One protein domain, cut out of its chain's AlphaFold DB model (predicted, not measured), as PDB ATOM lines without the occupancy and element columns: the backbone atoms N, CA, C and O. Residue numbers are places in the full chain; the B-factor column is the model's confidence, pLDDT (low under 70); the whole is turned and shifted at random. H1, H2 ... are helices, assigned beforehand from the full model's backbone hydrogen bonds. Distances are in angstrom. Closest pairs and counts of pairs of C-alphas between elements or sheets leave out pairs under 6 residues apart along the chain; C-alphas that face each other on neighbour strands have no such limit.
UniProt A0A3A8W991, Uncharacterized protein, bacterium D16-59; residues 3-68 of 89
ATOM      1  N   LYS A   3       5.220 -12.405  90.451       96.94
ATOM      2  CA  LYS A   3       4.746 -13.136  89.270       96.94
ATOM      3  C   LYS A   3       3.600 -12.380  88.600       96.94
ATOM      4  O   LYS A   3       2.757 -11.794  89.270       96.94
ATOM      5  N   CYS A   4       3.575 -12.419  87.275       97.81
ATOM      6  CA  CYS A   4       2.488 -11.934  86.445       97.81
ATOM      7  C   CYS A   4       1.241 -12.779  86.705       97.81
ATOM      8  O   CYS A   4       1.267 -13.992  86.484       97.81
ATOM      9  N   SER A   5       0.147 -12.140  87.104       97.56
ATOM     10  CA  SER A   5      -1.130 -12.798  87.388       97.56
ATOM     11  C   SER A   5      -1.781 -13.435  86.155       97.56
ATOM     12  O   SER A   5      -2.645 -14.290  86.305       97.56
ATOM     13  N   ILE A   6      -1.355 -13.058  84.942       97.44
ATOM     14  CA  ILE A   6      -1.929 -13.552  83.680       97.44
ATOM     15  C   ILE A   6      -1.126 -14.720  83.097       97.44
ATOM     16  O   ILE A   6      -1.704 -15.699  82.640       97.44
ATOM     17  N   CYS A   7       0.205 -14.619  83.059       97.81
ATOM     18  CA  CYS A   7       1.048 -15.601  82.359       97.81
ATOM     19  C   CYS A   7       2.136 -16.248  83.224       97.81
ATOM     20  O   CYS A   7       2.944 -17.013  82.706       97.81
ATOM     21  N   GLY A   8       2.217 -15.912  84.514       96.69
ATOM     22  CA  GLY A   8       3.169 -16.506  85.459       96.69
ATOM     23  C   GLY A   8       4.633 -16.068  85.314       96.69
ATOM     24  O   GLY A   8       5.425 -16.343  86.215       96.69
ATOM     25  N   LYS A   9       5.003 -15.362  84.233       96.75
ATOM     26  CA  LYS A   9       6.333 -14.742  84.050       96.75
ATOM     27  C   LYS A   9       6.587 -13.629  85.071       96.75
ATOM     28  O   LYS A   9       5.704 -13.288  85.844       96.75
ATOM     29  N   GLU A  10       7.766 -13.014  85.062       95.62
ATOM     30  CA  GLU A  10       8.035 -11.849  85.912       95.62
ATOM     31  C   GLU A  10       7.070 -10.686  85.610       95.62
ATOM     32  O   GLU A  10       6.884 -10.292  84.455       95.62
ATOM     33  N   GLY A  11       6.422 -10.169  86.657       95.25
ATOM     34  CA  GLY A  11       5.487  -9.047  86.590       95.25
ATOM     35  C   GLY A  11       6.086  -7.751  87.137       95.25
ATOM     36  O   GLY A  11       7.050  -7.764  87.902       95.25
ATOM     37  N   LEU A  12       5.479  -6.620  86.778       93.75
ATOM     38  CA  LEU A  12       5.753  -5.347  87.446       93.75
ATOM     39  C   LEU A  12       5.118  -5.374  88.842       93.75
ATOM     40  O   LEU A  12       3.938  -5.692  88.956       93.75
ATOM     41  N   LYS A  13       5.858  -5.001  89.890       90.25
ATOM     42  CA  LYS A  13       5.386  -4.984  91.287       90.25
ATOM     43  C   LYS A  13       4.119  -4.162  91.487       90.25
ATOM     44  O   LYS A  13       3.245  -4.576  92.231       90.25
ATOM     45  N   VAL A  14       4.015  -3.034  90.786       88.75
ATOM     46  CA  VAL A  14       2.919  -2.060  90.934       88.75
ATOM     47  C   VAL A  14       1.555  -2.648  90.562       88.75
ATOM     48  O   VAL A  14       0.549  -2.295  91.160       88.75
ATOM     49  N   VAL A  15       1.515  -3.528  89.558       93.75
ATOM     50  CA  VAL A  15       0.259  -4.037  88.973       93.75
ATOM     51  C   VAL A  15       0.198  -5.561  88.901       93.75
ATOM     52  O   VAL A  15      -0.785  -6.114  88.427       93.75
ATOM     53  N   CYS A  16       1.253  -6.253  89.329       95.62
ATOM     54  CA  CYS A  16       1.402  -7.708  89.263       95.62
ATOM     55  C   CYS A  16       1.164  -8.307  87.863       95.62
ATOM     56  O   CYS A  16       0.770  -9.461  87.738       95.62
ATOM     57  N   VAL A  17       1.422  -7.550  86.791       96.94
ATOM     58  CA  VAL A  17       1.257  -7.984  85.393       96.94
ATOM     59  C   VAL A  17       2.516  -7.631  84.600       96.94
ATOM     60  O   VAL A  17       3.154  -6.605  84.843       96.94
ATOM     61  N   CYS A  18       2.919  -8.496  83.668       97.62
ATOM     62  CA  CYS A  18       4.082  -8.253  82.818       97.62
ATOM     63  C   CYS A  18       3.753  -7.302  81.649       97.62
ATOM     64  O   CYS A  18       2.608  -7.262  81.186       97.62
ATOM     65  N   PRO A  19       4.750  -6.584  81.099       96.38
ATOM     66  CA  PRO A  19       4.530  -5.655  79.989       96.38
ATOM     67  C   PRO A  19       3.872  -6.289  78.761       96.38
ATOM     68  O   PRO A  19       3.087  -5.632  78.087       96.38
ATOM     69  N   ASP A  20       4.158  -7.557  78.466       97.75
ATOM     70  CA  ASP A  20       3.591  -8.227  77.292       97.75
ATOM     71  C   ASP A  20       2.102  -8.526  77.458       97.75
ATOM     72  O   ASP A  20       1.337  -8.384  76.510       97.75
ATOM     73  N   CYS A  21       1.668  -8.894  78.664       98.06
ATOM     74  CA  CYS A  21       0.250  -9.072  78.956       98.06
ATOM     75  C   CYS A  21      -0.501  -7.734  78.956       98.06
ATOM     76  O   CYS A  21      -1.616  -7.690  78.450       98.06
ATOM     77  N   LEU A  22       0.121  -6.643  79.422       96.81
ATOM     78  CA  LEU A  22      -0.457  -5.294  79.314       96.81
ATOM     79  C   LEU A  22      -0.624  -4.864  77.849       96.81
ATOM     80  O   LEU A  22      -1.684  -4.372  77.472       96.81
ATOM     81  N   LYS A  23       0.379  -5.124  76.998       96.81
ATOM     82  CA  LYS A  23       0.277  -4.876  75.548       96.81
ATOM     83  C   LYS A  23      -0.847  -5.691  74.907       96.81
ATOM     84  O   LYS A  23      -1.609  -5.155  74.114       96.81
ATOM     85  N   LYS A  24      -0.966  -6.980  75.255       97.38
ATOM     86  CA  LYS A  24      -2.050  -7.855  74.765       97.38
ATOM     87  C   LYS A  24      -3.432  -7.382  75.216       97.38
ATOM     88  O   LYS A  24      -4.394  -7.574  74.486       97.38
ATOM     89  N   ALA A  25      -3.516  -6.751  76.385       95.31
ATOM     90  CA  ALA A  25      -4.726  -6.118  76.897       95.31
ATOM     91  C   ALA A  25      -4.980  -4.713  76.309       95.31
ATOM     92  O   ALA A  25      -5.846  -4.004  76.808       95.31
ATOM     93  N   ALA A  26      -4.226  -4.302  75.279       95.19
ATOM     94  CA  ALA A  26      -4.325  -2.995  74.629       95.19
ATOM     95  C   ALA A  26      -4.164  -1.795  75.587       95.19
ATOM     96  O   ALA A  26      -4.697  -0.717  75.334       95.19
ATOM     97  N   VAL A  27      -3.405  -1.965  76.677       93.50
ATOM     98  CA  VAL A  27      -3.026  -0.846  77.548       93.50
ATOM     99  C   VAL A  27      -2.130   0.107  76.768       93.50
ATOM    100  O   VAL A  27      -1.216  -0.322  76.056       93.50
ATOM    101  N   ASP A  28      -2.384   1.401  76.938       95.69
ATOM    102  CA  ASP A  28      -1.635   2.459  76.278       95.69
ATOM    103  C   ASP A  28      -0.107   2.302  76.497       95.69
ATOM    104  O   ASP A  28       0.350   2.149  77.640       95.69
ATOM    105  N   PRO A  29       0.718   2.329  75.432       93.94
ATOM    106  CA  PRO A  29       2.161   2.134  75.550       93.94
ATOM    107  C   PRO A  29       2.865   3.141  76.470       93.94
ATOM    108  O   PRO A  29       3.837   2.770  77.140       93.94
ATOM    109  N   GLU A  30       2.386   4.386  76.537       95.12
ATOM    110  CA  GLU A  30       2.955   5.417  77.410       95.12
ATOM    111  C   GLU A  30       2.626   5.127  78.884       95.12
ATOM    112  O   GLU A  30       3.490   5.268  79.755       95.12
ATOM    113  N   GLN A  31       1.435   4.600  79.183       92.75
ATOM    114  CA  GLN A  31       1.118   4.075  80.517       92.75
ATOM    115  C   GLN A  31       2.024   2.896  80.899       92.75
ATOM    116  O   GLN A  31       2.564   2.868  82.009       92.75
ATOM    117  N   ILE A  32       2.272   1.952  79.983       94.00
ATOM    118  CA  ILE A  32       3.187   0.821  80.233       94.00
ATOM    119  C   ILE A  32       4.609   1.324  80.531       94.00
ATOM    120  O   ILE A  32       5.286   0.789  81.415       94.00
ATOM    121  N   LYS A  33       5.078   2.357  79.822       93.88
ATOM    122  CA  LYS A  33       6.386   2.983  80.063       93.88
ATOM    123  C   LYS A  33       6.465   3.606  81.459       93.88
ATOM    124  O   LYS A  33       7.431   3.337  82.176       93.88
ATOM    125  N   LYS A  34       5.440   4.352  81.874       94.81
ATOM    126  CA  LYS A  34       5.358   4.936  83.224       94.81
ATOM    127  C   LYS A  34       5.361   3.861  84.310       94.81
ATOM    128  O   LYS A  34       6.125   3.959  85.267       94.81
ATOM    129  N   LEU A  35       4.600   2.779  84.126       95.56
ATOM    130  CA  LEU A  35       4.592   1.644  85.056       95.56
ATOM    131  C   LEU A  35       5.978   0.996  85.200       95.56
ATOM    132  O   LEU A  35       6.366   0.626  86.308       95.56
ATOM    133  N   LYS A  36       6.755   0.896  84.113       92.69
ATOM    134  CA  LYS A  36       8.149   0.424  84.176       92.69
ATOM    135  C   LYS A  36       9.045   1.372  84.970       92.69
ATOM    136  O   LYS A  36       9.839   0.901  85.777       92.69
ATOM    137  N   GLN A  37       8.920   2.682  84.758       92.44
ATOM    138  CA  GLN A  37       9.700   3.679  85.497       92.44
ATOM    139  C   GLN A  37       9.416   3.600  87.000       92.44
ATOM    140  O   GLN A  37      10.353   3.502  87.786       92.44
ATOM    141  N   ILE A  38       8.139   3.535  87.389       90.62
ATOM    142  CA  ILE A  38       7.736   3.376  88.795       90.62
ATOM    143  C   ILE A  38       8.297   2.070  89.365       90.62
ATOM    144  O   ILE A  38       8.885   2.065  90.441       90.62
ATOM    145  N   ASN A  39       8.183   0.963  88.629       91.88
ATOM    146  CA  ASN A  39       8.721  -0.322  89.067       91.88
ATOM    147  C   ASN A  39      10.249  -0.297  89.268       91.88
ATOM    148  O   ASN A  39      10.750  -0.963  90.169       91.88
ATOM    149  N   ASN A  40      10.985   0.465  88.453       89.50
ATOM    150  CA  ASN A  40      12.429   0.639  88.620       89.50
ATOM    151  C   ASN A  40      12.763   1.448  89.876       89.50
ATOM    152  O   ASN A  40      13.667   1.057  90.605       89.50
ATOM    153  N   VAL A  41      12.017   2.522  90.155       88.12
ATOM    154  CA  VAL A  41      12.162   3.280  91.409       88.12
ATOM    155  C   VAL A  41      11.912   2.364  92.602       88.12
ATOM    156  O   VAL A  41      12.762   2.281  93.480       88.12
ATOM    157  N   LEU A  42      10.813   1.601  92.585       85.69
ATOM    158  CA  LEU A  42      10.499   0.661  93.661       85.69
ATOM    159  C   LEU A  42      11.603  -0.380  93.866       85.69
ATOM    160  O   LEU A  42      11.922  -0.686  95.008       85.69
ATOM    161  N   ARG A  43      12.213  -0.882  92.784       85.12
ATOM    162  CA  ARG A  43      13.360  -1.801  92.848       85.12
ATOM    163  C   ARG A  43      14.604  -1.180  93.473       85.12
ATOM    164  O   ARG A  43      15.301  -1.877  94.194       85.12
ATOM    165  N   ILE A  44      14.894   0.089  93.194       82.06
ATOM    166  CA  ILE A  44      16.028   0.802  93.805       82.06
ATOM    167  C   ILE A  44      15.775   1.021  95.297       82.06
ATOM    168  O   ILE A  44      16.697   0.932  96.095       82.06
ATOM    169  N   THR A  45      14.524   1.296  95.669       81.25
ATOM    170  CA  THR A  45      14.147   1.514  97.068       81.25
ATOM    171  C   THR A  45      13.982   0.221  97.865       81.25
ATOM    172  O   THR A  45      13.821   0.279  99.084       81.25
ATOM    173  N   GLU A  46      14.004  -0.948  97.215       83.06
ATOM    174  CA  GLU A  46      14.075  -2.218  97.938       83.06
ATOM    175  C   GLU A  46      15.296  -2.192  98.854       83.06
ATOM    176  O   GLU A  46      16.376  -1.786  98.442       83.06
ATOM    177  N   ASP A  47      15.098  -2.593 100.108       80.50
ATOM    178  CA  ASP A  47      16.143  -2.623 101.138       80.50
ATOM    179  C   ASP A  47      16.635  -1.252 101.644       80.50
ATOM    180  O   ASP A  47      17.587  -1.171 102.415       80.50
ATOM    181  N   THR A  48      15.954  -0.152 101.288       87.06
ATOM    182  CA  THR A  48      16.276   1.179 101.845       87.06
ATOM    183  C   THR A  48      16.138   1.202 103.368       87.06
ATOM    184  O   THR A  48      17.010   1.739 104.045       87.06
ATOM    185  N   ASP A  49      15.100   0.567 103.917       82.88
ATOM    186  CA  ASP A  49      14.905   0.467 105.370       82.88
ATOM    187  C   ASP A  49      16.043  -0.316 106.053       82.88
ATOM    188  O   ASP A  49      16.477   0.054 107.145       82.88
ATOM    189  N   GLY A  50      16.558  -1.366 105.399       86.00
ATOM    190  CA  GLY A  50      17.713  -2.141 105.861       86.00
ATOM    191  C   GLY A  50      18.985  -1.295 105.886       86.00
ATOM    192  O   GLY A  50      19.611  -1.155 106.936       86.00
ATOM    193  N   ASN A  51      19.288  -0.626 104.773       86.50
ATOM    194  CA  ASN A  51      20.436   0.275 104.652       86.50
ATOM    195  C   ASN A  51      20.394   1.428 105.676       86.50
ATOM    196  O   ASN A  51      21.419   1.783 106.260       86.50
ATOM    197  N   ILE A  52      19.216   2.015 105.928       87.94
ATOM    198  CA  ILE A  52      19.044   3.059 106.953       87.94
ATOM    199  C   ILE A  52      19.308   2.486 108.347       87.94
ATOM    200  O   ILE A  52      19.994   3.123 109.145       87.94
ATOM    201  N   LYS A  53      18.794   1.288 108.646       90.56
ATOM    202  CA  LYS A  53      19.011   0.633 109.938       90.56
ATOM    203  C   LYS A  53      20.494   0.360 110.196       90.56
ATOM    204  O   LYS A  53      20.965   0.675 111.286       90.56
ATOM    205  N   GLU A  54      21.216  -0.182 109.218       93.06
ATOM    206  CA  GLU A  54      22.665  -0.414 109.324       93.06
ATOM    207  C   GLU A  54      23.424   0.900 109.540       93.06
ATOM    208  O   GLU A  54      24.244   1.003 110.448       93.06
ATOM    209  N   CYS A  55      23.080   1.941 108.777       92.12
ATOM    210  CA  CYS A  55      23.672   3.269 108.926       92.12
ATOM    211  C   CYS A  55      23.464   3.848 110.336       92.12
ATOM    212  O   CYS A  55      24.406   4.356 110.943       92.12
ATOM    213  N   VAL A  56      22.250   3.736 110.888       93.31
ATOM    214  CA  VAL A  56      21.950   4.181 112.259       93.31
ATOM    215  C   VAL A  56      22.745   3.377 113.287       93.31
ATOM    216  O   VAL A  56      23.279   3.972 114.216       93.31
ATOM    217  N   GLN A  57      22.874   2.058 113.115       95.06
ATOM    218  CA  GLN A  57      23.693   1.226 114.003       95.06
ATOM    219  C   GLN A  57      25.160   1.671 113.996       95.06
ATOM    220  O   GLN A  57      25.717   1.932 115.061       95.06
ATOM    221  N   SER A  58      25.757   1.863 112.816       95.25
ATOM    222  CA  SER A  58      27.129   2.372 112.699       95.25
ATOM    223  C   SER A  58      27.289   3.773 113.299       95.25
ATOM    224  O   SER A  58      28.297   4.056 113.943       95.25
ATOM    225  N   LEU A  59      26.298   4.654 113.129       96.25
ATOM    226  CA  LEU A  59      26.303   5.980 113.750       96.25
ATOM    227  C   LEU A  59      26.302   5.879 115.282       96.25
ATOM    228  O   LEU A  59      27.070   6.581 115.937       96.25
ATOM    229  N   THR A  60      25.466   5.009 115.855       93.69
ATOM    230  CA  THR A  60      25.416   4.780 117.306       93.69
ATOM    231  C   THR A  60      26.746   4.249 117.835       93.69
ATOM    232  O   THR A  60      27.234   4.771 118.833       93.69
ATOM    233  N   GLU A  61      27.379   3.295 117.149       94.62
ATOM    234  CA  GLU A  61      28.703   2.777 117.532       94.62
ATOM    235  C   GLU A  61      29.773   3.882 117.560       94.62
ATOM    236  O   GLU A  61      30.541   3.978 118.520       94.62
ATOM    237  N   ILE A  62      29.786   4.764 116.552       94.25
ATOM    238  CA  ILE A  62      30.694   5.922 116.506       94.25
ATOM    239  C   ILE A  62      30.443   6.865 117.689       94.25
ATOM    240  O   ILE A  62      31.395   7.342 118.308       94.25
ATOM    241  N   LEU A  63      29.178   7.146 118.015       91.62
ATOM    242  CA  LEU A  63      28.826   8.019 119.138       91.62
ATOM    243  C   LEU A  63      29.256   7.415 120.481       91.62
ATOM    244  O   LEU A  63      29.885   8.111 121.276       91.62
ATOM    245  N   GLU A  64      29.003   6.124 120.707       92.19
ATOM    246  CA  GLU A  64      29.441   5.429 121.921       92.19
ATOM    247  C   GLU A  64      30.967   5.456 122.085       92.19
ATOM    248  O   GLU A  64      31.478   5.626 123.193       92.19
ATOM    249  N   ASP A  65      31.714   5.292 120.994       90.88
ATOM    250  CA  ASP A  65      33.176   5.359 121.001       90.88
ATOM    251  C   ASP A  65      33.708   6.753 121.367       90.88
ATOM    252  O   ASP A  65      34.712   6.866 122.084       90.88
ATOM    253  N   LEU A  66      33.036   7.806 120.893       89.00
ATOM    254  CA  LEU A  66      33.349   9.194 121.236       89.00
ATOM    255  C   LEU A  66      33.030   9.489 122.708       89.00
ATOM    256  O   LEU A  66      33.859  10.075 123.405       89.00
ATOM    257  N   GLU A  67      31.874   9.037 123.204       87.38
ATOM    258  CA  GLU A  67      31.454   9.196 124.605       87.38
ATOM    259  C   GLU A  67      32.362   8.442 125.582       87.38
ATOM    260  O   GLU A  67      32.701   8.956 126.650       87.38
ATOM    261  N   ARG A  68      32.817   7.239 125.206       82.50
ATOM    262  CA  ARG A  68      33.759   6.432 126.001       82.50
ATOM    263  C   ARG A  68      35.172   7.024 126.050       82.50
ATOM    264  O   ARG A  68      36.021   6.477 126.753       82.50
TER     265      ARG A  68
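What this domain is: This is residues 3 to 68 of the 89 residues of an uncharacterized protein of bacterium D16-59 (UniProt A0A3A8W991). A small head, made of the unnamed stretch of residues 3 to 18 and the helical hairpin of H1 and H2, has one long arm: residues 44 to 68, mostly H3, stand free and stick out. The printed part has 66 residues with three named helices, H1, H2, H3 in chain order, and no named strand; its class is all helix. It is extended, with a radius of gyration of the C-alphas of 19.6 A and spans of 64 by 23 by 10 A.

How they stand to each other: H1, residues 19 to 24, and H2, residues 29 to 45, form a hairpin: they touch through residues 29 to 32 of H2 alone, opposite ways at a shallow tilt of 23 degrees. Their closest C-alphas, of Pro 19 and Ile 32, are 6.6 A apart. H3, residues 48 to 67, meets H2 only through their link and is apart from H1. In H1, H2 and H3 every O i to N i+4 pair is within hydrogen-bond range.

Where its parts are: H1 begins at C-alpha 19, (4.530, -5.655, 79.989), and measures 8.7 A. H2 measures 24.6 A. H3 measures 28.5 A and ends at C-alpha 67, (31.454, 9.196, 124.605).

The domain as a whole: The C-alphas farthest apart, of Ala 26 and Arg 68, are 64.6 A apart. Both links between helices are tight. The printed part has no cut, and no printed residue is under 70 in pLDDT.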